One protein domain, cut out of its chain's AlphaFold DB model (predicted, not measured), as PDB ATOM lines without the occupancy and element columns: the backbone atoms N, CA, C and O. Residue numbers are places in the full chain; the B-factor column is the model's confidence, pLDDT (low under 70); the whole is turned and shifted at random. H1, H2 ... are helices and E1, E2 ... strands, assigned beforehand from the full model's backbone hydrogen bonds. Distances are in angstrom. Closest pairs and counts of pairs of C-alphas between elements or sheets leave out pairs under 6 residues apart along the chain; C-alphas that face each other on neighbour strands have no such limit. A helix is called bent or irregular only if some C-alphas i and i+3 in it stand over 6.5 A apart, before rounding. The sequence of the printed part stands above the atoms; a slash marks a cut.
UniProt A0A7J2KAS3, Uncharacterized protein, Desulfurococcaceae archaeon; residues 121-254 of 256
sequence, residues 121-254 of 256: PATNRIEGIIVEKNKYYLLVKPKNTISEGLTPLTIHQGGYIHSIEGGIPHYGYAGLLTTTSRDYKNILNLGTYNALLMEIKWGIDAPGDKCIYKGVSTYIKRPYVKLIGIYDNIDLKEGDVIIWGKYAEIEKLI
ATOM      1  N   PRO A 121      67.504 140.086  29.133       95.94
ATOM      2  CA  PRO A 121      68.526 139.814  28.139       95.94
ATOM      3  C   PRO A 121      67.936 139.870  26.730       95.94
ATOM      4  O   PRO A 121      66.914 139.238  26.439       95.94
ATOM      5  N   ALA A 122      68.586 140.636  25.864       94.88
ATOM      6  CA  ALA A 122      68.089 140.977  24.545       94.88
ATOM      7  C   ALA A 122      69.107 140.670  23.447       94.88
ATOM      8  O   ALA A 122      70.325 140.660  23.647       94.88
ATOM      9  N   THR A 123      68.577 140.419  22.257       92.19
ATOM     10  CA  THR A 123      69.337 140.145  21.038       92.19
ATOM     11  C   THR A 123      68.765 140.942  19.866       92.19
ATOM     12  O   THR A 123      67.652 141.458  19.937       92.19
ATOM     13  N   ASN A 124      69.514 141.046  18.776       88.44
ATOM     14  CA  ASN A 124      69.053 141.590  17.494       88.44
ATOM     15  C   ASN A 124      68.774 140.490  16.449       88.44
ATOM     16  O   ASN A 124      68.402 140.789  15.310       88.44
ATOM     17  N   ARG A 125      68.931 139.216  16.832       84.31
ATOM     18  CA  ARG A 125      68.711 138.043  15.983       84.31
ATOM     19  C   ARG A 125      67.934 136.972  16.729       84.31
ATOM     20  O   ARG A 125      68.233 136.663  17.876       84.31
ATOM     21  N   ILE A 126      66.982 136.336  16.056       82.81
ATOM     22  CA  ILE A 126      66.193 135.269  16.676       82.81
ATOM     23  C   ILE A 126      66.870 133.920  16.435       82.81
ATOM     24  O   ILE A 126      66.601 133.206  15.472       82.81
ATOM     25  N   GLU A 127      67.775 133.594  17.345       87.56
ATOM     26  CA  GLU A 127      68.375 132.277  17.523       87.56
ATOM     27  C   GLU A 127      68.122 131.854  18.966       87.56
ATOM     28  O   GLU A 127      68.354 132.637  19.889       87.56
ATOM     29  N   GLY A 128      67.634 130.639  19.193       91.88
ATOM     30  CA  GLY A 128      67.264 130.257  20.547       91.88
ATOM     31  C   GLY A 128      66.757 128.840  20.708       91.88
ATOM     32  O   GLY A 128      66.712 128.062  19.759       91.88
ATOM     33  N   ILE A 129      66.399 128.520  21.948       93.94
ATOM     34  CA  ILE A 129      65.826 127.229  22.341       93.94
ATOM     35  C   ILE A 129      64.309 127.374  22.382       93.94
ATOM     36  O   ILE A 129      63.808 128.330  22.981       93.94
ATOM     37  N   ILE A 130      63.583 126.428  21.791       94.31
ATOM     38  CA  ILE A 130      62.131 126.340  21.959       94.31
ATOM     39  C   ILE A 130      61.839 125.951  23.411       94.31
ATOM     40  O   ILE A 130      62.258 124.890  23.867       94.31
ATOM     41  N   VAL A 131      61.123 126.813  24.130       96.69
ATOM     42  CA  VAL A 131      60.690 126.566  25.517       96.69
ATOM     43  C   VAL A 131      59.211 126.218  25.625       96.69
ATOM     44  O   VAL A 131      58.794 125.709  26.652       96.69
ATOM     45  N   GLU A 132      58.430 126.500  24.582       94.81
ATOM     46  CA  GLU A 132      57.030 126.089  24.477       94.81
ATOM     47  C   GLU A 132      56.679 125.903  23.002       94.81
ATOM     48  O   GLU A 132      56.992 126.767  22.168       94.81
ATOM     49  N   LYS A 133      55.987 124.804  22.688       91.44
ATOM     50  CA  LYS A 133      55.366 124.592  21.377       91.44
ATOM     51  C   LYS A 133      53.849 124.700  21.476       91.44
ATOM     52  O   LYS A 133      53.190 123.885  22.112       91.44
ATOM     53  N   ASN A 134      53.291 125.652  20.739       91.06
ATOM     54  CA  ASN A 134      51.864 125.774  20.492       91.06
ATOM     55  C   ASN A 134      51.570 125.544  19.000       91.06
ATOM     56  O   ASN A 134      52.410 125.780  18.131       91.06
ATOM     57  N   LYS A 135      50.336 125.148  18.683       88.25
ATOM     58  CA  LYS A 135      49.825 125.056  17.308       88.25
ATOM     59  C   LYS A 135      50.089 126.315  16.469       88.25
ATOM     60  O   LYS A 135      50.391 126.209  15.279       88.25
ATOM     61  N   TYR A 136      49.974 127.497  17.080       88.44
ATOM     62  CA  TYR A 136      50.054 128.794  16.397       88.44
ATOM     63  C   TYR A 136      51.347 129.576  16.651       88.44
ATOM     64  O   TYR A 136      51.555 130.640  16.060       88.44
ATOM     65  N   TYR A 137      52.193 129.112  17.569       91.00
ATOM     66  CA  TYR A 137      53.428 129.809  17.897       91.00
ATOM     67  C   TYR A 137      54.469 128.907  18.560       91.00
ATOM     68  O   TYR A 137      54.142 127.895  19.171       91.00
ATOM     69  N   LEU A 138      55.724 129.340  18.509       91.62
ATOM     70  CA  LEU A 138      56.798 128.837  19.360       91.62
ATOM     71  C   LEU A 138      57.216 129.944  20.323       91.62
ATOM     72  O   LEU A 138      57.377 131.092  19.901       91.62
ATOM     73  N   LEU A 139      57.424 129.613  21.596       94.56
ATOM     74  CA  LEU A 139      58.184 130.486  22.486       94.56
ATOM     75  C   LEU A 139      59.643 130.094  22.441       94.56
ATOM     76  O   LEU A 139      60.002 128.929  22.599       94.56
ATOM     77  N   VAL A 140      60.479 131.097  22.243       94.00
ATOM     78  CA  VAL A 140      61.893 130.922  21.965       94.00
ATOM     79  C   VAL A 140      62.660 131.736  22.979       94.00
ATOM     80  O   VAL A 140      62.519 132.958  23.039       94.00
ATOM     81  N   LYS A 141      63.481 131.063  23.778       95.69
ATOM     82  CA  LYS A 141      64.451 131.720  24.645       95.69
ATOM     83  C   LYS A 141      65.684 132.063  23.814       95.69
ATOM     84  O   LYS A 141      66.347 131.126  23.354       95.69
ATOM     85  N   PRO A 142      66.006 133.352  23.616       93.69
ATOM     86  CA  PRO A 142      67.164 133.719  22.821       93.69
ATOM     87  C   PRO A 142      68.476 133.183  23.395       93.69
ATOM     88  O   PRO A 142      68.657 133.108  24.614       93.69
ATOM     89  N   LYS A 143      69.398 132.843  22.499       90.00
ATOM     90  CA  LYS A 143      70.822 132.633  22.774       90.00
ATOM     91  C   LYS A 143      71.616 133.871  22.350       90.00
ATOM     92  O   LYS A 143      71.098 134.726  21.637       90.00
ATOM     93  N   ASN A 144      72.883 133.933  22.765       88.19
ATOM     94  CA  ASN A 144      73.847 134.948  22.322       88.19
ATOM     95  C   ASN A 144      73.334 136.388  22.514       88.19
ATOM     96  O   ASN A 144      73.424 137.215  21.614       88.19
ATOM     97  N   THR A 145      72.739 136.673  23.674       91.12
ATOM     98  CA  THR A 145      72.235 138.011  24.010       91.12
ATOM     99  C   THR A 145      73.389 139.006  24.087       91.12
ATOM    100  O   THR A 145      74.418 138.710  24.693       91.12
ATOM    101  N   ILE A 146      73.207 140.180  23.489       91.06
ATOM    102  CA  ILE A 146      74.251 141.207  23.325       91.06
ATOM    103  C   ILE A 146      73.958 142.490  24.110       91.06
ATOM    104  O   ILE A 146      74.792 143.389  24.164       91.06
ATOM    105  N   SER A 147      72.763 142.602  24.692       92.06
ATOM    106  CA  SER A 147      72.315 143.791  25.413       92.06
ATOM    107  C   SER A 147      71.213 143.460  26.415       92.06
ATOM    108  O   SER A 147      70.723 142.337  26.470       92.06
ATOM    109  N   GLU A 148      70.779 144.474  27.156       93.25
ATOM    110  CA  GLU A 148      69.581 144.453  27.995       93.25
ATOM    111  C   GLU A 148      68.524 145.380  27.380       93.25
ATOM    112  O   GLU A 148      68.848 146.476  26.915       93.25
ATOM    113  N   GLY A 149      67.260 144.960  27.377       93.50
ATOM    114  CA  GLY A 149      66.150 145.735  26.814       93.50
ATOM    115  C   GLY A 149      64.836 145.476  27.540       93.50
ATOM    116  O   GLY A 149      64.739 144.572  28.360       93.50
ATOM    117  N   LEU A 150      63.793 146.251  27.239       95.31
ATOM    118  CA  LEU A 150      62.460 146.004  27.808       95.31
ATOM    119  C   LEU A 150      61.862 144.683  27.331       95.31
ATOM    120  O   LEU A 150      61.009 144.102  28.002       95.31
ATOM    121  N   THR A 151      62.305 144.237  26.163       96.19
ATOM    122  CA  THR A 151      61.883 143.020  25.494       96.19
ATOM    123  C   THR A 151      63.123 142.288  24.970       96.19
ATOM    124  O   THR A 151      64.192 142.892  24.853       96.19
ATOM    125  N   PRO A 152      63.022 140.989  24.641       95.44
ATOM    126  CA  PRO A 152      64.186 140.174  24.302       95.44
ATOM    127  C   PRO A 152      64.691 140.415  22.873       95.44
ATOM    128  O   PRO A 152      65.659 139.784  22.449       95.44
ATOM    129  N   LEU A 153      64.039 141.305  22.120       92.62
ATOM    130  CA  LEU A 153      64.386 141.628  20.746       92.62
ATOM    131  C   LEU A 153      64.544 143.139  20.585       92.62
ATOM    132  O   LEU A 153      63.611 143.907  20.830       92.62
ATOM    133  N   THR A 154      65.733 143.557  20.169       92.19
ATOM    134  CA  THR A 154      66.131 144.964  20.092       92.19
ATOM    135  C   THR A 154      66.756 145.324  18.752       92.19
ATOM    136  O   THR A 154      67.418 144.497  18.131       92.19
ATOM    137  N   ILE A 155      66.608 146.590  18.367       87.81
ATOM    138  CA  ILE A 155      67.283 147.248  17.241       87.81
ATOM    139  C   ILE A 155      68.287 148.256  17.792       87.81
ATOM    140  O   ILE A 155      67.955 149.039  18.688       87.81
ATOM    141  N   HIS A 156      69.498 148.253  17.250       87.19
ATOM    142  CA  HIS A 156      70.606 149.113  17.636       87.19
ATOM    143  C   HIS A 156      70.856 150.115  16.506       87.19
ATOM    144  O   HIS A 156      71.646 149.888  15.599       87.19
ATOM    145  N   GLN A 157      70.184 151.267  16.558       78.88
ATOM    146  CA  GLN A 157      70.250 152.268  15.491       78.88
ATOM    147  C   GLN A 157      70.706 153.624  16.025       78.88
ATOM    148  O   GLN A 157      70.167 154.146  17.002       78.88
ATOM    149  N   GLY A 158      71.699 154.221  15.359       77.31
ATOM    150  CA  GLY A 158      72.189 155.562  15.685       77.31
ATOM    151  C   GLY A 158      72.743 155.696  17.106       77.31
ATOM    152  O   GLY A 158      72.625 156.772  17.684       77.31
ATOM    153  N   GLY A 159      73.293 154.611  17.666       82.75
ATOM    154  CA  GLY A 159      73.810 154.550  19.038       82.75
ATOM    155  C   GLY A 159      72.751 154.291  20.116       82.75
ATOM    156  O   GLY A 159      73.082 154.312  21.298       82.75
ATOM    157  N   TYR A 160      71.492 154.040  19.737       86.50
ATOM    158  CA  TYR A 160      70.392 153.808  20.672       86.50
ATOM    159  C   TYR A 160      69.778 152.420  20.510       86.50
ATOM    160  O   TYR A 160      69.660 151.894  19.401       86.50
ATOM    161  N   ILE A 161      69.316 151.874  21.634       89.12
ATOM    162  CA  ILE A 161      68.587 150.611  21.696       89.12
ATOM    163  C   ILE A 161      67.084 150.900  21.636       89.12
ATOM    164  O   ILE A 161      66.556 151.737  22.379       89.12
ATOM    165  N   HIS A 162      66.395 150.178  20.761       92.00
ATOM    166  CA  HIS A 162      64.946 150.200  20.621       92.00
ATOM    167  C   HIS A 162      64.425 148.783  20.852       92.00
ATOM    168  O   HIS A 162      64.740 147.870  20.095       92.00
ATOM    169  N   SER A 163      63.656 148.586  21.920       94.31
ATOM    170  CA  SER A 163      62.998 147.314  22.226       94.31
ATOM    171  C   SER A 163      61.755 147.164  21.359       94.31
ATOM    172  O   SER A 163      60.924 148.071  21.325       94.31
ATOM    173  N   ILE A 164      61.615 146.037  20.670       91.94
ATOM    174  CA  ILE A 164      60.420 145.750  19.872       91.94
ATOM    175  C   ILE A 164      59.317 145.293  20.820       91.94
ATOM    176  O   ILE A 164      59.537 144.382  21.613       91.94
ATOM    177  N   GLU A 165      58.143 145.903  20.735       92.31
ATOM    178  CA  GLU A 165      56.961 145.561  21.523       92.31
ATOM    179  C   GLU A 165      55.771 145.276  20.606       92.31
ATOM    180  O   GLU A 165      55.494 146.012  19.653       92.31
ATOM    181  N   GLY A 166      55.040 144.210  20.924       88.81
ATOM    182  CA  GLY A 166      53.923 143.740  20.120       88.81
ATOM    183  C   GLY A 166      54.366 142.836  18.970       88.81
ATOM    184  O   GLY A 166      55.463 142.280  18.973       88.81
ATOM    185  N   GLY A 167      53.460 142.628  18.016       85.81
ATOM    186  CA  GLY A 167      53.619 141.654  16.938       85.81
ATOM    187  C   GLY A 167      53.930 142.274  15.576       85.81
ATOM    188  O   GLY A 167      53.225 143.168  15.121       85.81
ATOM    189  N   ILE A 168      54.937 141.740  14.885       83.38
ATOM    190  CA  ILE A 168      55.368 142.166  13.546       83.38
ATOM    191  C   ILE A 168      55.458 140.965  12.593       83.38
ATOM    192  O   ILE A 168      55.756 139.866  13.050       83.38
ATOM    193  N   PRO A 169      55.215 141.102  11.280       76.31
ATOM    194  CA  PRO A 169      54.483 142.184  10.622       76.31
ATOM    195  C   PRO A 169      52.959 141.973  10.671       76.31
ATOM    196  O   PRO A 169      52.217 142.766  10.112       76.31
ATOM    197  N   HIS A 170      52.463 140.907  11.306       76.31
ATOM    198  CA  HIS A 170      51.061 140.475  11.220       76.31
ATOM    199  C   HIS A 170      50.021 141.465  11.790       76.31
ATOM    200  O   HIS A 170      48.829 141.278  11.551       76.31
ATOM    201  N   TYR A 171      50.442 142.516  12.505       77.75
ATOM    202  CA  TYR A 171      49.583 143.650  12.877       77.75
ATOM    203  C   TYR A 171      49.751 144.893  11.984       77.75
ATOM    204  O   TYR A 171      49.072 145.889  12.208       77.75
ATOM    205  N   GLY A 172      50.638 144.861  10.987       77.00
ATOM    206  CA  GLY A 172      50.945 145.971  10.075       77.00
ATOM    207  C   GLY A 172      51.888 147.036  10.647       77.00
ATOM    208  O   GLY A 172      52.338 147.913   9.914       77.00
ATOM    209  N   TYR A 173      52.227 146.955  11.936       82.81
ATOM    210  CA  TYR A 173      53.061 147.940  12.621       82.81
ATOM    211  C   TYR A 173      54.044 147.278  13.590       82.81
ATOM    212  O   TYR A 173      53.737 146.235  14.161       82.81
ATOM    213  N   ALA A 174      55.186 147.923  13.823       82.56
ATOM    214  CA  ALA A 174      56.115 147.642  14.912       82.56
ATOM    215  C   ALA A 174      55.998 148.715  15.995       82.56
ATOM    216  O   ALA A 174      56.133 149.908  15.708       82.56
ATOM    217  N   GLY A 175      55.782 148.295  17.242       89.81
ATOM    218  CA  GLY A 175      55.993 149.151  18.400       89.81
ATOM    219  C   GLY A 175      57.473 149.145  18.765       89.81
ATOM    220  O   GLY A 175      58.042 148.081  18.981       89.81
ATOM    221  N   LEU A 176      58.102 150.314  18.840       90.94
ATOM    222  CA  LEU A 176      59.467 150.453  19.343       90.94
ATOM    223  C   LEU A 176      59.459 151.265  20.629       90.94
ATOM    224  O   LEU A 176      58.956 152.386  20.653       90.94
ATOM    225  N   LEU A 177      60.049 150.716  21.684       92.81
ATOM    226  CA  LEU A 177      60.227 151.385  22.964       92.81
ATOM    227  C   LEU A 177      61.686 151.779  23.148       92.81
ATOM    228  O   LEU A 177      62.593 150.967  22.965       92.81
ATOM    229  N   THR A 178      61.922 153.020  23.546       90.94
ATOM    230  CA  THR A 178      63.271 153.534  23.784       90.94
ATOM    231  C   THR A 178      63.275 154.589  24.881       90.94
ATOM    232  O   THR A 178      62.241 155.164  25.207       90.94
ATOM    233  N   THR A 179      64.435 154.855  25.469       89.44
ATOM    234  CA  THR A 179      64.636 155.973  26.401       89.44
ATOM    235  C   THR A 179      65.119 157.239  25.695       89.44
ATOM    236  O   THR A 179      65.115 158.307  26.301       89.44
ATOM    237  N   THR A 180      65.512 157.161  24.415       82.38
ATOM    238  CA  THR A 180      65.938 158.353  23.670       82.38
ATOM    239  C   THR A 180      64.760 159.270  23.358       82.38
ATOM    240  O   THR A 180      63.659 158.814  23.051       82.38
ATOM    241  N   SER A 181      65.008 160.575  23.428       69.75
ATOM    242  CA  SER A 181      64.067 161.637  23.072       69.75
ATOM    243  C   SER A 181      64.351 162.226  21.691       69.75
ATOM    244  O   SER A 181      64.001 163.378  21.449       69.75
ATOM    245  N   ARG A 182      65.039 161.489  20.805       70.00
ATOM    246  CA  ARG A 182      65.260 161.925  19.416       70.00
ATOM    247  C   ARG A 182      63.936 162.372  18.787       70.00
ATOM    248  O   ARG A 182      62.905 161.748  19.039       70.00
ATOM    249  N   ASP A 183      63.998 163.392  17.931       64.62
ATOM    250  CA  ASP A 183      62.853 163.930  17.186       64.62
ATOM    251  C   ASP A 183      62.375 162.957  16.098       64.62
ATOM    252  O   ASP A 183      62.457 163.200  14.892       64.62
ATOM    253  N   TYR A 184      61.878 161.801  16.520       71.69
ATOM    254  CA  TYR A 184      61.135 160.911  15.654       71.69
ATOM    255  C   TYR A 184      59.748 161.505  15.413       71.69
ATOM    256  O   TYR A 184      59.045 161.906  16.346       71.69
ATOM    257  N   LYS A 185      59.316 161.529  14.149       69.81
ATOM    258  CA  LYS A 185      57.938 161.905  13.816       69.81
ATOM    259  C   LYS A 185      56.971 160.970  14.553       69.81
ATOM    260  O   LYS A 185      57.120 159.755  14.484       69.81
ATOM    261  N   ASN A 186      55.966 161.543  15.217       76.31
ATOM    262  CA  ASN A 186      54.918 160.824  15.956       76.31
ATOM    263  C   ASN A 186      55.391 160.023  17.186       76.31
ATOM    264  O   ASN A 186      54.747 159.040  17.561       76.31
ATOM    265  N   ILE A 187      56.476 160.444  17.843       87.25
ATOM    266  CA  ILE A 187      56.899 159.847  19.113       87.25
ATOM    267  C   ILE A 187      55.848 160.065  20.213       87.25
ATOM    268  O   ILE A 187      55.328 161.166  20.417       87.25
ATOM    269  N   LEU A 188      55.524 159.001  20.944       89.50
ATOM    270  CA  LEU A 188      54.637 159.044  22.099       89.50
ATOM    271  C   LEU A 188      55.462 158.966  23.381       89.50
ATOM    272  O   LEU A 188      56.024 157.919  23.690       89.50
ATOM    273  N   ASN A 189      55.470 160.037  24.171       91.50
ATOM    274  CA  ASN A 189      56.050 159.986  25.507       91.50
ATOM    275  C   ASN A 189      55.157 159.168  26.457       91.50
ATOM    276  O   ASN A 189      53.974 159.471  26.638       91.50
ATOM    277  N   LEU A 190      55.749 158.148  27.074       92.12
ATOM    278  CA  LEU A 190      55.149 157.286  28.088       92.12
ATOM    279  C   LEU A 190      55.809 157.523  29.457       92.12
ATOM    280  O   LEU A 190      55.887 156.606  30.260       92.12
ATOM    281  N   GLY A 191      56.298 158.727  29.765       91.56
ATOM    282  CA  GLY A 191      57.062 158.999  30.987       91.56
ATOM    283  C   GLY A 191      58.556 158.756  30.784       91.56
ATOM    284  O   GLY A 191      59.187 159.501  30.038       91.56
ATOM    285  N   THR A 192      59.114 157.735  31.444       91.88
ATOM    286  CA  THR A 192      60.550 157.384  31.362       91.88
ATOM    287  C   THR A 192      60.944 156.873  29.975       91.88
ATOM    288  O   THR A 192      62.099 156.969  29.570       91.88
ATOM    289  N   TYR A 193      59.975 156.331  29.242       92.62
ATOM    290  CA  TYR A 193      60.178 155.734  27.932       92.62
ATOM    291  C   TYR A 193      59.362 156.471  26.878       92.62
ATOM    292  O   TYR A 193      58.351 157.112  27.168       92.62
ATOM    293  N   ASN A 194      59.778 156.314  25.633       92.00
ATOM    294  CA  ASN A 194      59.094 156.784  24.450       92.00
ATOM    295  C   ASN A 194      58.711 155.590  23.579       92.00
ATOM    296  O   ASN A 194      59.459 154.618  23.481       92.00
ATOM    297  N   ALA A 195      57.545 155.679  22.948       91.12
ATOM    298  CA  ALA A 195      57.038 154.688  22.017       91.12
ATOM    299  C   ALA A 195      56.946 155.275  20.610       91.12
ATOM    300  O   ALA A 195      56.400 156.362  20.411       91.12
ATOM    301  N   LEU A 196      57.436 154.527  19.631       88.56
ATOM    302  CA  LEU A 196      57.269 154.802  18.216       88.56
ATOM    303  C   LEU A 196      56.406 153.707  17.607       88.56
ATOM    304  O   LEU A 196      56.538 152.538  17.964       88.56
ATOM    305  N   LEU A 197      55.554 154.091  16.665       85.81
ATOM    306  CA  LEU A 197      54.835 153.146  15.829       85.81
ATOM    307  C   LEU A 197      55.389 153.259  14.414       85.81
ATOM    308  O   LEU A 197      55.251 154.302  13.775       85.81
ATOM    309  N   MET A 198      56.029 152.197  13.940       80.19
ATOM    310  CA  MET A 198      56.541 152.116  12.577       80.19
ATOM    311  C   MET A 198      55.618 151.234  11.751       80.19
ATOM    312  O   MET A 198      55.375 150.089  12.109       80.19
ATOM    313  N   GLU A 199      55.089 151.762  10.653       76.25
ATOM    314  CA  GLU A 199      54.349 150.955   9.681       76.25
ATOM    315  C   GLU A 199      55.312 149.999   8.972       76.25
ATOM    316  O   GLU A 199      56.355 150.421   8.471       76.25
ATOM    317  N   ILE A 200      54.966 148.712   8.924       70.94
ATOM    318  CA  ILE A 200      55.763 147.709   8.221       70.94
ATOM    319  C   ILE A 200      55.131 147.463   6.858       70.94
ATOM    320  O   ILE A 200      54.016 146.957   6.758       70.94
ATOM    321  N   LYS A 201      55.871 147.808   5.801       57.66
ATOM    322  CA  LYS A 201      55.417 147.696   4.405       57.66
ATOM    323  C   LYS A 201      55.830 146.397   3.707       57.66
ATOM    324  O   LYS A 201      55.489 146.206   2.545       57.66
ATOM    325  N   TRP A 202      56.560 145.512   4.385       57.66
ATOM    326  CA  TRP A 202      57.028 144.254   3.799       57.66
ATOM    327  C   TRP A 202      55.995 143.131   3.954       57.66
ATOM    328  O   TRP A 202      55.428 142.932   5.029       57.66
ATOM    329  N   GLY A 203      55.775 142.392   2.862       49.44
ATOM    330  CA  GLY A 203      54.965 141.174   2.829       49.44
ATOM    331  C   GLY A 203      55.616 140.022   3.601       49.44
ATOM    332  O   GLY A 203      56.828 139.984   3.790       49.44
ATOM    333  N   ILE A 204      54.777 139.093   4.058       44.72
ATOM    334  CA  ILE A 204      55.064 137.958   4.954       44.72
ATOM    335  C   ILE A 204      55.850 136.841   4.232       44.72
ATOM    336  O   ILE A 204      55.539 135.668   4.362       44.72
ATOM    337  N   ASP A 205      56.891 137.185   3.482       43.84
ATOM    338  CA  ASP A 205      57.770 136.209   2.836       43.84
ATOM    339  C   ASP A 205      59.198 136.407   3.347       43.84
ATOM    340  O   ASP A 205      60.100 136.806   2.618       43.84
ATOM    341  N   ALA A 206      59.408 136.147   4.640       42.44
ATOM    342  CA  ALA A 206      60.748 135.868   5.146       42.44
ATOM    343  C   ALA A 206      61.051 134.388   4.836       42.44
ATOM    344  O   ALA A 206      60.477 133.512   5.494       42.44
ATOM    345  N   PRO A 207      61.910 134.065   3.850       37.41
ATOM    346  CA  PRO A 207      62.184 132.684   3.487       37.41
ATOM    347  C   PRO A 207      63.014 132.043   4.603       37.41
ATOM    348  O   PRO A 207      64.137 132.460   4.893       37.41
ATOM    349  N   GLY A 208      62.456 131.026   5.248       42.38
ATOM    350  CA  GLY A 208      63.193 130.093   6.088       42.38
ATOM    351  C   GLY A 208      62.853 128.692   5.616       42.38
ATOM    352  O   GLY A 208      61.688 128.312   5.663       42.38
ATOM    353  N   ASP A 209      63.860 127.952   5.155       43.84
ATOM    354  CA  ASP A 209      63.770 126.813   4.227       43.84
ATOM    355  C   ASP A 209      62.767 125.680   4.532       43.84
ATOM    356  O   ASP A 209      62.637 124.791   3.699       43.84
ATOM    357  N   LYS A 210      62.035 125.664   5.658       45.38
ATOM    358  CA  LYS A 210      61.000 124.653   5.976       45.38
ATOM    359  C   LYS A 210      59.837 125.141   6.871       45.38
ATOM    360  O   LYS A 210      59.109 124.310   7.408       45.38
ATOM    361  N   CYS A 211      59.638 126.447   7.082       49.22
ATOM    362  CA  CYS A 211      58.571 126.977   7.955       49.22
ATOM    363  C   CYS A 211      58.010 128.306   7.427       49.22
ATOM    364  O   CYS A 211      58.758 129.266   7.257       49.22
ATOM    365  N   ILE A 212      56.686 128.394   7.249       55.91
ATOM    366  CA  ILE A 212      56.000 129.663   6.953       55.91
ATOM    367  C   ILE A 212      55.821 130.416   8.277       55.91
ATOM    368  O   ILE A 212      54.814 130.265   8.975       55.91
ATOM    369  N   TYR A 213      56.831 131.194   8.660       66.38
ATOM    370  CA  TYR A 213      56.725 132.116   9.789       66.38
ATOM    371  C   TYR A 213      55.850 133.304   9.382       66.38
ATOM    372  O   TYR A 213      56.151 134.002   8.420       66.38
ATOM    373  N   LYS A 214      54.773 133.558  10.130       74.50
ATOM    374  CA  LYS A 214      53.872 134.701   9.905       74.50
ATOM    375  C   LYS A 214      54.349 135.981  10.582       74.50
ATOM    376  O   LYS A 214      53.837 137.059  10.287       74.50
ATOM    377  N   GLY A 215      55.287 135.867  11.519       82.25
ATOM    378  CA  GLY A 215      55.825 137.004  12.244       82.25
ATOM    379  C   GLY A 215      56.423 136.633  13.589       82.25
ATOM    380  O   GLY A 215      56.569 135.461  13.923       82.25
ATOM    381  N   VAL A 216      56.739 137.654  14.373       88.06
ATOM    382  CA  VAL A 216      57.298 137.545  15.718       88.06
ATOM    383  C   VAL A 216      56.560 138.498  16.642       88.06
ATOM    384  O   VAL A 216      56.078 139.536  16.198       88.06
ATOM    385  N   SER A 217      56.421 138.142  17.913       91.75
ATOM    386  CA  SER A 217      55.910 139.038  18.947       91.75
ATOM    387  C   SER A 217      56.817 139.026  20.161       91.75
ATOM    388  O   SER A 217      57.364 137.987  20.539       91.75
ATOM    389  N   THR A 218      56.929 140.177  20.797       94.44
ATOM    390  CA  THR A 218      57.650 140.360  22.052       94.44
ATOM    391  C   THR A 218      56.820 141.216  22.995       94.44
ATOM    392  O   THR A 218      55.973 141.992  22.554       94.44
ATOM    393  N   TYR A 219      57.030 141.007  24.292       94.62
ATOM    394  CA  TYR A 219      56.246 141.633  25.351       94.62
ATOM    395  C   TYR A 219      57.178 142.133  26.450       94.62
ATOM    396  O   TYR A 219      58.133 141.432  26.809       94.62
ATOM    397  N   ILE A 220      56.880 143.306  27.007       94.69
ATOM    398  CA  ILE A 220      57.644 143.909  28.105       94.69
ATOM    399  C   ILE A 220      57.871 142.882  29.226       94.69
ATOM    400  O   ILE A 220      56.938 142.213  29.675       94.69
ATOM    401  N   LYS A 221      59.121 142.772  29.696       94.50
ATOM    402  CA  LYS A 221      59.603 141.848  30.745       94.50
ATOM    403  C   LYS A 221      59.549 140.352  30.415       94.50
ATOM    404  O   LYS A 221      60.016 139.553  31.229       94.50
ATOM    405  N   ARG A 222      59.001 139.926  29.274       94.31
ATOM    406  CA  ARG A 222      58.974 138.504  28.905       94.31
ATOM    407  C   ARG A 222      60.298 138.134  28.230       94.31
ATOM    408  O   ARG A 222      60.557 138.641  27.148       94.31
ATOM    409  N   PRO A 223      61.114 137.211  28.767       95.25
ATOM    410  CA  PRO A 223      62.434 136.889  28.208       95.25
ATOM    411  C   PRO A 223      62.364 135.938  26.995       95.25
ATOM    412  O   PRO A 223      63.312 135.206  26.713       95.25
ATOM    413  N   TYR A 224      61.225 135.904  26.298       95.75
ATOM    414  CA  TYR A 224      60.955 134.985  25.197       95.75
ATOM    415  C   TYR A 224      60.459 135.736  23.970       95.75
ATOM    416  O   TYR A 224      59.599 136.614  24.065       95.75
ATOM    417  N   VAL A 225      60.971 135.338  22.812       94.06
ATOM    418  CA  VAL A 225      60.442 135.739  21.512       94.06
ATOM    419  C   VAL A 225      59.353 134.752  21.121       94.06
ATOM    420  O   VAL A 225      59.565 133.540  21.142       94.06
ATOM    421  N   LYS A 226      58.186 135.265  20.746       93.56
ATOM    422  CA  LYS A 226      57.072 134.459  20.259       93.56
ATOM    423  C   LYS A 226      57.097 134.419  18.737       93.56
ATOM    424  O   LYS A 226      56.724 135.395  18.095       93.56
ATOM    425  N   LEU A 227      57.526 133.307  18.151       89.88
ATOM    426  CA  LEU A 227      57.466 133.103  16.703       89.88
ATOM    427  C   LEU A 227      56.069 132.647  16.302       89.88
ATOM    428  O   LEU A 227      55.595 131.630  16.792       89.88
ATOM    429  N   ILE A 228      55.411 133.394  15.424       88.06
ATOM    430  CA  ILE A 228      54.033 133.154  14.989       88.06
ATOM    431  C   ILE A 228      54.048 132.334  13.699       88.06
ATOM    432  O   ILE A 228      54.756 132.672  12.751       88.06
ATOM    433  N   GLY A 229      53.232 131.285  13.627       83.12
ATOM    434  CA  GLY A 229      53.202 130.359  12.493       83.12
ATOM    435  C   GLY A 229      52.148 129.269  12.667       83.12
ATOM    436  O   GLY A 229      51.311 129.351  13.555       83.12
ATOM    437  N   ILE A 230      52.151 128.258  11.802       79.12
ATOM    438  CA  ILE A 230      51.366 127.030  12.006       79.12
ATOM    439  C   ILE A 230      52.369 125.891  12.168       79.12
ATOM    440  O   ILE A 230      53.130 125.627  11.239       79.12
ATOM    441  N   TYR A 231      52.376 125.243  13.333       76.00
ATOM    442  CA  TYR A 231      53.413 124.276  13.725       76.00
ATOM    443  C   TYR A 231      52.896 122.847  13.953       76.00
ATOM    444  O   TYR A 231      53.685 121.979  14.325       76.00
ATOM    445  N   ASP A 232      51.606 122.583  13.715       71.50
ATOM    446  CA  ASP A 232      50.977 121.269  13.956       71.50
ATOM    447  C   ASP A 232      51.700 120.111  13.258       71.50
ATOM    448  O   ASP A 232      51.862 119.042  13.837       71.50
ATOM    449  N   ASN A 233      52.177 120.346  12.033       70.12
ATOM    450  CA  ASN A 233      52.789 119.321  11.185       70.12
ATOM    451  C   ASN A 233      54.309 119.486  11.057       70.12
ATOM    452  O   ASN A 233      54.907 119.002  10.099       70.12
ATOM    453  N   ILE A 234      54.926 120.226  11.980       77.38
ATOM    454  CA  ILE A 234      56.363 120.495  11.960       77.38
ATOM    455  C   ILE A 234      57.019 119.694  13.081       77.38
ATOM    456  O   ILE A 234      56.627 119.818  14.248       77.38
ATOM    457  N   ASP A 235      58.021 118.891  12.716       82.88
ATOM    458  CA  ASP A 235      58.848 118.111  13.640       82.88
ATOM    459  C   ASP A 235      59.849 119.023  14.367       82.88
ATOM    460  O   ASP A 235      61.033 119.097  14.056       82.88
ATOM    461  N   LEU A 236      59.298 119.820  15.278       85.69
ATOM    462  CA  LEU A 236      60.006 120.628  16.262       85.69
ATOM    463  C   LEU A 236      59.442 120.282  17.635       85.69
ATOM    464  O   LEU A 236      58.231 120.064  17.770       85.69
ATOM    465  N   LYS A 237      60.286 120.287  18.658       89.19
ATOM    466  CA  LYS A 237      59.909 120.062  20.057       89.19
ATOM    467  C   LYS A 237      60.603 121.052  20.983       89.19
ATOM    468  O   LYS A 237      61.555 121.739  20.615       89.19
ATOM    469  N   GLU A 238      60.108 121.122  22.211       94.06
ATOM    470  CA  GLU A 238      60.788 121.846  23.281       94.06
ATOM    471  C   GLU A 238      62.209 121.296  23.472       94.06
ATOM    472  O   GLU A 238      62.440 120.088  23.427       94.06
ATOM    473  N   GLY A 239      63.170 122.203  23.642       93.69
ATOM    474  CA  GLY A 239      64.598 121.895  23.688       93.69
ATOM    475  C   GLY A 239      65.322 121.998  22.342       93.69
ATOM    476  O   GLY A 239      66.542 122.176  22.342       93.69
ATOM    477  N   ASP A 240      64.612 121.966  21.211       90.44
ATOM    478  CA  ASP A 240      65.245 122.152  19.906       90.44
ATOM    479  C   ASP A 240      65.771 123.583  19.743       90.44
ATOM    480  O   ASP A 240      65.217 124.556  20.270       90.44
ATOM    481  N   VAL A 241      66.856 123.709  18.980       88.44
ATOM    482  CA  VAL A 241      67.440 125.001  18.620       88.44
ATOM    483  C   VAL A 241      66.890 125.438  17.278       88.44
ATOM    484  O   VAL A 241      66.923 124.687  16.306       88.44
ATOM    485  N   ILE A 242      66.452 126.687  17.215       83.81
ATOM    486  CA  ILE A 242      66.015 127.309  15.976       83.81
ATOM    487  C   ILE A 242      66.846 128.542  15.660       83.81
ATOM    488  O   ILE A 242      67.300 129.269  16.545       83.81
ATOM    489  N   ILE A 243      66.993 128.785  14.364       79.38
ATOM    490  CA  ILE A 243      67.567 130.002  13.809       79.38
ATOM    491  C   ILE A 243      66.526 130.534  12.833       79.38
ATOM    492  O   ILE A 243      66.249 129.917  11.802       79.38
ATOM    493  N   TRP A 244      65.908 131.658  13.175       71.69
ATOM    494  CA  TRP A 244      64.944 132.298  12.296       71.69
ATOM    495  C   TRP A 244      65.693 133.018  11.176       71.69
ATOM    496  O   TRP A 244      66.346 134.026  11.419       71.69
ATOM    497  N   GLY A 245      65.621 132.462   9.961       61.25
ATOM    498  CA  GLY A 245      66.297 132.977   8.771       61.25
ATOM    499  C   GLY A 245      67.827 132.867   8.846       61.25
ATOM    500  O   GLY A 245      68.478 133.269   9.810       61.25
ATOM    501  N   LYS A 246      68.462 132.383   7.774       42.72
ATOM    502  CA  LYS A 246      69.936 132.324   7.685       42.72
ATOM    503  C   LYS A 246      70.595 133.726   7.756       42.72
ATOM    504  O   LYS A 246      71.792 133.801   8.009       42.72
ATOM    505  N   TYR A 247      69.802 134.807   7.621       47.72
ATOM    506  CA  TYR A 247      70.220 136.221   7.558       47.72
ATOM    507  C   TYR A 247      69.362 137.234   8.361       47.72
ATOM    508  O   TYR A 247      69.524 138.437   8.153       47.72
ATOM    509  N   ALA A 248      68.430 136.824   9.232       54.81
ATOM    510  CA  ALA A 248      67.441 137.760   9.797       54.81
ATOM    511  C   ALA A 248      67.968 138.565  11.005       54.81
ATOM    512  O   ALA A 248      67.599 138.325  12.154       54.81
ATOM    513  N   GLU A 249      68.838 139.537  10.738       62.03
ATOM    514  CA  GLU A 249      68.977 140.708  11.609       62.03
ATOM    515  C   GLU A 249      67.657 141.476  11.573       62.03
ATOM    516  O   GLU A 249      67.160 141.828  10.500       62.03
ATOM    517  N   ILE A 250      67.071 141.726  12.743       65.56
ATOM    518  CA  ILE A 250      65.741 142.336  12.838       65.56
ATOM    519  C   ILE A 250      65.691 143.745  12.223       65.56
ATOM    520  O   ILE A 250      64.660 144.176  11.715       65.56
ATOM    521  N   GLU A 251      66.834 144.427  12.193       66.50
ATOM    522  CA  GLU A 251      67.030 145.758  11.609       66.50
ATOM    523  C   GLU A 251      66.717 145.770  10.106       66.50
ATOM    524  O   GLU A 251      65.999 146.643   9.618       66.50
ATOM    525  N   LYS A 252      67.129 144.718   9.386       62.94
ATOM    526  CA  LYS A 252      66.856 144.564   7.948       62.94
ATOM    527  C   LYS A 252      65.367 144.387   7.643       62.94
ATOM    528  O   LYS A 252      64.927 144.738   6.554       62.94
ATOM    529  N   LEU A 253      64.583 143.866   8.591       58.50
ATOM    530  CA  LEU A 253      63.141 143.635   8.426       58.50
ATOM    531  C   LEU A 253      62.306 144.899   8.655       58.50
ATOM    532  O   LEU A 253      61.190 145.006   8.148       58.50
ATOM    533  N   ILE A 254      62.838 145.853   9.417       58.56
ATOM    534  CA  ILE A 254      62.118 147.065   9.828       58.56
ATOM    535  C   ILE A 254      62.449 148.251   8.899       58.56
ATOM    536  O   ILE A 254      61.825 149.304   8.996       58.56
TER     537      ILE A 254
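This is residues 121 to 254 of the 256 residues of an uncharacterized protein of Desulfurococcaceae archaeon (UniProt A0A7J2KAS3). One long, strongly twisted sheet of nine strands runs through the model, made of two groups of strands joined where the second half of the bent strand E5 pairs with E8: E8, E9, E2, E1 and E10 lie towards one end, and the meander E4 E5 E6 E7 towards the other. The short helix H1 is on the sheet near E4, E3 pairs with the first printed residues, and long links make the two far ends. The printed part has 134 residues, with ten named strands and then one named helix; the sheet is branched and its neighbour pairs are antiparallel. The class is mostly strand, although under half of the residues, 60, are in named elements. The whole is compact by its radius of gyration of the C-alphas, 14.6 A, yet elongated, spanning 46 by 28 by 23 A.

Residues 121 to 122 pair antiparallel with residues 147 to 148 of E3, residues 147 to 149, a strand that pairs with no named strand. E1, residues 127 to 133, and E2, residues 137 to 142, form a hairpin at 138 degrees, with N 131 and O 139 2.8 A apart. E4, residues 154 to 157, is an edge strand and forms a hairpin with E5, residues 160 to 168, where N 155 and O 162 are 2.8 A apart. The closest C-alphas of E3 and E5 are those of Gly 149 and Ser 163, 5.8 A. E5 bends by 69 degrees at residue 165, and its pairing is staggered: with E4 over residues 160 to 163, with E6, residues 173 to 178, over 163 to 165, and with E8, residues 213 to 218, over 166 to 168. E4 and E8 lie on one side of E5 and E6 on the other side. Between E5 and E6, N 163 and O 177 are within hydrogen-bond range at 2.8 A, and between E5 and E8, N 168 and O 216 are within hydrogen-bond range at 2.8 A. E6 and the edge strand E7, residues 194 to 199, form a hairpin at 157 degrees, with N 176 and O 196 2.9 A apart. E4 E5 E6 E7 are a meander, each strand the antiparallel neighbour of the one before. E5 E6 E7 E8 are a Greek key, in which the first strand of the four is the antiparallel neighbour of the fourth. E8 forms a hairpin with E9, residues 225 to 229, with N 217 and O 226 2.8 A apart. E9 is also the neighbour of E2, with N 140 and O 225 2.8 A apart. The edge strand E10, residues 241 to 243, is beside E1, with N 242 and O 128 2.9 A apart. H1, residues 250 to 254, is on the sheet at a height of 7.1 A, over none of its strands; its closest C-alpha pair with E4 is Glu 251 and Ile 155, 5.8 A. Every O i to N i+4 pair in H1 is within hydrogen-bond range.

E1 begins at C-alpha 127, (68.375, 132.277, 17.523), and is 15.6 A long; E2 is 15.1 A. E5, the longest strand by residues, covers 20.3 A and ends at C-alpha 168, (55.368, 142.166, 13.546). E6 measures 16.1 A, E7 16.6 A, E8 14.8 A and E9 12.8 A. H1 ends at C-alpha 254, (62.118, 147.065, 9.828).

The two C-alphas farthest apart are those of Asp 183 and Asp 235, 46.1 A. The long links are E6 to E7, E7 to E8 and E9 to E10. The printed part has no cut. The mean pLDDT of the printed part is 81.3; it is under 70 at residues 181, 183 and 185, residues 201 to 213, and residues 245 to 254.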